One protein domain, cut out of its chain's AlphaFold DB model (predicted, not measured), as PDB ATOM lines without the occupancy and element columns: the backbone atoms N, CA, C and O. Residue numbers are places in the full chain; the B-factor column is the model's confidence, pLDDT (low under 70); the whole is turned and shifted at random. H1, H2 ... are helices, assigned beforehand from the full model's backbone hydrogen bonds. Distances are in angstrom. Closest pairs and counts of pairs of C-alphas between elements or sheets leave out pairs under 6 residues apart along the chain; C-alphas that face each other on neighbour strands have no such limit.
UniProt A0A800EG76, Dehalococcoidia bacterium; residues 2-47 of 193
ATOM      1  N   LEU A   2     154.765 117.073 171.805       92.19
ATOM      2  CA  LEU A   2     154.728 118.514 172.117       92.19
ATOM      3  C   LEU A   2     155.390 119.373 171.029       92.19
ATOM      4  O   LEU A   2     154.803 120.365 170.623       92.19
ATOM      5  N   GLU A   3     156.560 118.953 170.542       93.75
ATOM      6  CA  GLU A   3     157.289 119.601 169.441       93.75
ATOM      7  C   GLU A   3     156.435 119.689 168.166       93.75
ATOM      8  O   GLU A   3     156.090 120.785 167.747       93.75
ATOM      9  N   GLU A   4     155.937 118.554 167.669       94.00
ATOM     10  CA  GLU A   4     155.045 118.488 166.496       94.00
ATOM     11  C   GLU A   4     153.801 119.390 166.601       94.00
ATOM     12  O   GLU A   4     153.420 120.075 165.652       94.00
ATOM     13  N   ILE A   5     153.136 119.408 167.763       95.56
ATOM     14  CA  ILE A   5     151.969 120.278 167.985       95.56
ATOM     15  C   ILE A   5     152.397 121.751 168.007       95.56
ATOM     16  O   ILE A   5     151.675 122.609 167.494       95.56
ATOM     17  N   GLY A   6     153.567 122.044 168.578       96.38
ATOM     18  CA  GLY A   6     154.186 123.364 168.542       96.38
ATOM     19  C   GLY A   6     154.445 123.840 167.113       96.38
ATOM     20  O   GLY A   6     154.088 124.970 166.783       96.38
ATOM     21  N   ASP A   7     154.959 122.969 166.246       96.12
ATOM     22  CA  ASP A   7     155.247 123.290 164.846       96.12
ATOM     23  C   ASP A   7     153.975 123.545 164.033       96.12
ATOM     24  O   ASP A   7     153.890 124.518 163.276       96.12
ATOM     25  N   VAL A   8     152.926 122.742 164.244       94.88
ATOM     26  CA  VAL A   8     151.604 122.990 163.639       94.88
ATOM     27  C   VAL A   8     151.050 124.349 164.076       94.88
ATOM     28  O   VAL A   8     150.525 125.103 163.248       94.88
ATOM     29  N   LEU A   9     151.187 124.694 165.359       94.31
ATOM     30  CA  LEU A   9     150.754 125.989 165.876       94.31
ATOM     31  C   LEU A   9     151.572 127.134 165.255       94.31
ATOM     32  O   LEU A   9     150.991 128.120 164.795       94.31
ATOM     33  N   ALA A  10     152.897 126.994 165.172       95.62
ATOM     34  CA  ALA A  10     153.781 127.971 164.541       95.62
ATOM     35  C   ALA A  10     153.411 128.206 163.065       95.62
ATOM     36  O   ALA A  10     153.307 129.356 162.626       95.62
ATOM     37  N   HIS A  11     153.109 127.141 162.313       95.62
ATOM     38  CA  HIS A  11     152.622 127.241 160.937       95.62
ATOM     39  C   HIS A  11     151.313 128.037 160.827       95.62
ATOM     40  O   HIS A  11     151.191 128.884 159.936       95.62
ATOM     41  N   MET A  12     150.354 127.838 161.738       95.62
ATOM     42  CA  MET A  12     149.109 128.622 161.755       95.62
ATOM     43  C   MET A  12     149.364 130.116 161.994       95.62
ATOM     44  O   MET A  12     148.800 130.966 161.295       95.62
ATOM     45  N   PHE A  13     150.227 130.460 162.956       95.31
ATOM     46  CA  PHE A  13     150.601 131.855 163.216       95.31
ATOM     47  C   PHE A  13     151.294 132.492 162.009       95.31
ATOM     48  O   PHE A  13     150.989 133.630 161.649       95.31
ATOM     49  N   MET A  14     152.182 131.757 161.338       96.75
ATOM     50  CA  MET A  14     152.857 132.246 160.137       96.75
ATOM     51  C   MET A  14     151.859 132.538 159.007       96.75
ATOM     52  O   MET A  14     151.865 133.640 158.456       96.75
ATOM     53  N   GLN A  15     150.965 131.595 158.690       96.19
ATOM     54  CA  GLN A  15     149.971 131.763 157.623       96.19
ATOM     55  C   GLN A  15     149.008 132.924 157.901       96.19
ATOM     56  O   GLN A  15     148.757 133.746 157.020       96.19
ATOM     57  N   THR A  16     148.509 133.034 159.136       96.62
ATOM     58  CA  THR A  16     147.605 134.130 159.530       96.62
ATOM     59  C   THR A  16     148.306 135.486 159.549       96.62
ATOM     60  O   THR A  16     147.697 136.488 159.184       96.62
ATOM     61  N   SER A  17     149.596 135.537 159.895       95.31
ATOM     62  CA  SER A  17     150.398 136.762 159.811       95.31
ATOM     63  C   SER A  17     150.564 137.239 158.363       95.31
ATOM     64  O   SER A  17     150.369 138.422 158.079       95.31
ATOM     65  N   VAL A  18     150.851 136.328 157.425       96.94
ATOM     66  CA  VAL A  18     150.932 136.649 155.987       96.94
ATOM     67  C   VAL A  18     149.578 137.129 155.449       96.94
ATOM     68  O   VAL A  18     149.524 138.160 154.781       96.94
ATOM     69  N   ALA A  19     148.481 136.443 155.779       96.00
ATOM     70  CA  ALA A  19     147.133 136.843 155.362       96.00
ATOM     71  C   ALA A  19     146.727 138.221 155.915       96.00
ATOM     72  O   ALA A  19     146.152 139.037 155.191       96.00
ATOM     73  N   ASN A  20     147.086 138.511 157.169       95.56
ATOM     74  CA  ASN A  20     146.796 139.791 157.809       95.56
ATOM     75  C   ASN A  20     147.576 140.943 157.157       95.56
ATOM     76  O   ASN A  20     147.013 142.011 156.924       95.56
ATOM     77  N   LYS A  21     148.848 140.718 156.787       95.06
ATOM     78  CA  LYS A  21     149.638 141.691 156.005       95.06
ATOM     79  C   LYS A  21     149.005 142.003 154.648       95.06
ATOM     80  O   LYS A  21     149.116 143.126 154.176       95.06
ATOM     81  N   ASN A  22     148.319 141.030 154.055       95.56
ATOM     82  CA  ASN A  22     147.593 141.190 152.797       95.56
ATOM     83  C   ASN A  22     146.153 141.706 152.988       95.56
ATOM     84  O   ASN A  22     145.369 141.659 152.044       95.56
ATOM     85  N   HIS A  23     145.787 142.164 154.193       93.94
ATOM     86  CA  HIS A  23     144.448 142.654 154.543       93.94
ATOM     87  C   HIS A  23     143.306 141.660 154.249       93.94
ATOM     88  O   HIS A  23     142.185 142.073 153.964       93.94
ATOM     89  N   GLN A  24     143.578 140.350 154.309       95.88
ATOM     90  CA  GLN A  24     142.580 139.309 154.031       95.88
ATOM     91  C   GLN A  24     141.818 138.896 155.295       95.88
ATOM     92  O   GLN A  24     140.605 139.061 155.376       95.88
ATOM     93  N   PHE A  25     142.528 138.340 156.277       95.69
ATOM     94  CA  PHE A  25     141.988 137.907 157.567       95.69
ATOM     95  C   PHE A  25     143.115 137.796 158.597       95.69
ATOM     96  O   PHE A  25     144.291 137.693 158.238       95.69
ATOM     97  N   ASN A  26     142.763 137.774 159.880       94.75
ATOM     98  CA  ASN A  26     143.696 137.567 160.986       94.75
ATOM     99  C   ASN A  26     143.370 136.289 161.787       94.75
ATOM    100  O   ASN A  26     142.434 135.546 161.487       94.75
ATOM    101  N   LEU A  27     144.162 136.011 162.827       94.06
ATOM    102  CA  LEU A  27     143.972 134.825 163.666       94.06
ATOM    103  C   LEU A  27     142.615 134.806 164.394       94.06
ATOM    104  O   LEU A  27     142.015 133.740 164.522       94.06
ATOM    105  N   ALA A  28     142.114 135.957 164.854       94.94
ATOM    106  CA  ALA A  28     140.822 136.036 165.532       94.94
ATOM    107  C   ALA A  28     139.670 135.671 164.583       94.94
ATOM    108  O   ALA A  28     138.752 134.953 164.987       94.94
ATOM    109  N   ASP A  29     139.757 136.076 163.313       94.69
ATOM    110  CA  ASP A  29     138.791 135.689 162.280       94.69
ATOM    111  C   ASP A  29     138.780 134.169 162.073       94.69
ATOM    112  O   ASP A  29     137.711 133.553 162.052       94.69
ATOM    113  N   VAL A  30     139.963 133.544 162.000       94.31
ATOM    114  CA  VAL A  30     140.106 132.084 161.865       94.31
ATOM    115  C   VAL A  30     139.498 131.355 163.061       94.31
ATOM    116  O   VAL A  30     138.725 130.416 162.867       94.31
ATOM    117  N   VAL A  31     139.803 131.784 164.290       94.62
ATOM    118  CA  VAL A  31     139.265 131.168 165.515       94.62
ATOM    119  C   VAL A  31     137.746 131.320 165.580       94.62
ATOM    120  O   VAL A  31     137.045 130.349 165.867       94.62
ATOM    121  N   ASN A  32     137.212 132.501 165.261       94.44
ATOM    122  CA  ASN A  32     135.770 132.746 165.250       94.44
ATOM    123  C   ASN A  32     135.061 131.893 164.186       94.44
ATOM    124  O   ASN A  32     134.043 131.255 164.468       94.44
ATOM    125  N   TYR A  33     135.622 131.827 162.977       92.12
ATOM    126  CA  TYR A  33     135.110 130.987 161.898       92.12
ATOM    127  C   TYR A  33     135.129 129.502 162.281       92.12
ATOM    128  O   TYR A  33     134.120 128.806 162.131       92.12
ATOM    129  N   ALA A  34     136.252 129.015 162.816       90.94
ATOM    130  CA  ALA A  34     136.405 127.634 163.255       90.94
ATOM    131  C   ALA A  34     135.432 127.288 164.391       90.94
ATOM    132  O   ALA A  34     134.772 126.255 164.313       90.94
ATOM    133  N   SER A  35     135.283 128.167 165.386       90.94
ATOM    134  CA  SER A  35     134.361 127.990 166.513       90.94
ATOM    135  C   SER A  35     132.908 127.882 166.045       90.94
ATOM    136  O   SER A  35     132.249 126.871 166.293       90.94
ATOM    137  N   LYS A  36     132.431 128.849 165.246       90.25
ATOM    138  CA  LYS A  36     131.075 128.816 164.665       90.25
ATOM    139  C   LYS A  36     130.836 127.547 163.844       90.25
ATOM    140  O   LYS A  36     129.788 126.914 163.964       90.25
ATOM    141  N   LYS A  37     131.815 127.146 163.027       86.25
ATOM    142  CA  LYS A  37     131.761 125.913 162.228       86.25
ATOM    143  C   LYS A  37     131.707 124.664 163.107       86.25
ATOM    144  O   LYS A  37     130.974 123.733 162.780       86.25
ATOM    145  N   TYR A  38     132.477 124.627 164.191       85.25
ATOM    146  CA  TYR A  38     132.538 123.485 165.096       85.25
ATOM    147  C   TYR A  38     131.227 123.313 165.866       85.25
ATOM    148  O   TYR A  38     130.696 122.205 165.882       85.25
ATOM    149  N   VAL A  39     130.656 124.406 166.384       85.81
ATOM    150  CA  VAL A  39     129.332 124.414 167.029       85.81
ATOM    151  C   VAL A  39     128.246 123.968 166.053       85.81
ATOM    152  O   VAL A  39     127.482 123.057 166.357       85.81
ATOM    153  N   ARG A  40     128.221 124.537 164.839       82.69
ATOM    154  CA  ARG A  40     127.220 124.193 163.818       82.69
ATOM    155  C   ARG A  40     127.270 122.722 163.400       82.69
ATOM    156  O   ARG A  40     126.225 122.149 163.127       82.69
ATOM    157  N   ARG A  41     128.461 122.112 163.334       81.62
ATOM    158  CA  ARG A  41     128.647 120.704 162.932       81.62
ATOM    159  C   ARG A  41     128.517 119.698 164.074       81.62
ATOM    160  O   ARG A  41     128.374 118.513 163.794       81.62
ATOM    161  N   HIS A  42     128.558 120.147 165.326       82.19
ATOM    162  CA  HIS A  42     128.426 119.280 166.499       82.19
ATOM    163  C   HIS A  42     127.357 119.811 167.458       82.19
ATOM    164  O   HIS A  42     127.642 120.009 168.639       82.19
ATOM    165  N   PRO A  43     126.112 120.030 166.991       78.06
ATOM    166  CA  PRO A  43     125.058 120.558 167.852       78.06
ATOM    167  C   PRO A  43     124.834 119.670 169.083       78.06
ATOM    168  O   PRO A  43     124.548 120.186 170.154       78.06
ATOM    169  N   HIS A  44     125.060 118.358 168.977       74.31
ATOM    170  CA  HIS A  44     124.961 117.401 170.083       74.31
ATOM    171  C   HIS A  44     125.968 117.633 171.227       74.31
ATOM    172  O   HIS A  44     125.681 117.250 172.352       74.31
ATOM    173  N   VAL A  45     127.125 118.258 170.973       79.81
ATOM    174  CA  VAL A  45     128.114 118.585 172.024       79.81
ATOM    175  C   VAL A  45     127.701 119.839 172.801       79.81
ATOM    176  O   VAL A  45     128.055 119.993 173.964       79.81
ATOM    177  N   PHE A  46     126.956 120.741 172.157       77.50
ATOM    178  CA  PHE A  46     126.659 122.081 172.674       77.50
ATOM    179  C   PHE A  46     125.175 122.316 172.987       77.50
ATOM    180  O   PHE A  46     124.812 123.410 173.413       77.50
ATOM    181  N   THR A  47     124.313 121.319 172.775       68.25
ATOM    182  CA  THR A  47     122.884 121.386 173.102       68.25
ATOM    183  C   THR A  47     122.584 120.372 174.194       68.25
ATOM    184  O   THR A  47     122.881 119.195 174.031       68.25
TER     185      THR A  47
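AT A GLANCE: This is residues 2 to 47 of the 193 residues of a protein of Dehalococcoidia bacterium (UniProt A0A800EG76). Two long helices, H1 and H2, meet in a corner and make an open V, close to an L, with the short helix H3 at the far end of H2. The corner is between the later part of H1 and the beginning of H2, and residues 2 to 11 of H1 and 31 to 37 of H2 stick out as free arms. The printed part has 46 residues with three named helices, in the order H1, H2, H3, and no named strand; the class is all helix. The whole is loose, with a radius of gyration of the C-alphas of 13.4 A, and its outline is flat, spanning 37 by 31 by 11 A.

HOW THE PARTS SIT: Start at H1, residues 2 to 21, and look at its residues 13 to 17. There it only just touches H2, residues 27 to 41, with 3 pairs of C-alphas within 8 A; H2 takes part with residue 27 alone. The closest C-alphas are those of Thr 16 and Leu 27, 5.5 A apart. Their lines stand at a steep tilt of 67 degrees, only just short of about perpendicular, and they run opposite ways. Farther out, H3, residues 43 to 46, is close to H2 but not clearly touching; the closest C-alphas, of Val 39 and Phe 46, are 6.7 A apart. H1 and H3 are apart. In H1 and H2 every O i to N i+4 pair is within hydrogen-bond range; H3 is too short for such a pair.

IN THESE COORDINATES: Find C-alpha 2 at (154.728, 118.514, 172.117); from there H1 runs 28.7 A to C-alpha 21. H2 begins at C-alpha 27, (143.972, 134.825, 163.666), and runs 20.9 A. H3 ends at C-alpha 46, (126.659, 122.081, 172.674).

THE WHOLE: The two C-alphas farthest apart, of Lys 21 and Thr 47, are 37.7 A apart. The printed part has no cut, and both links are tight. The mean pLDDT of the printed part is 91.2, and residue 47 is under 70.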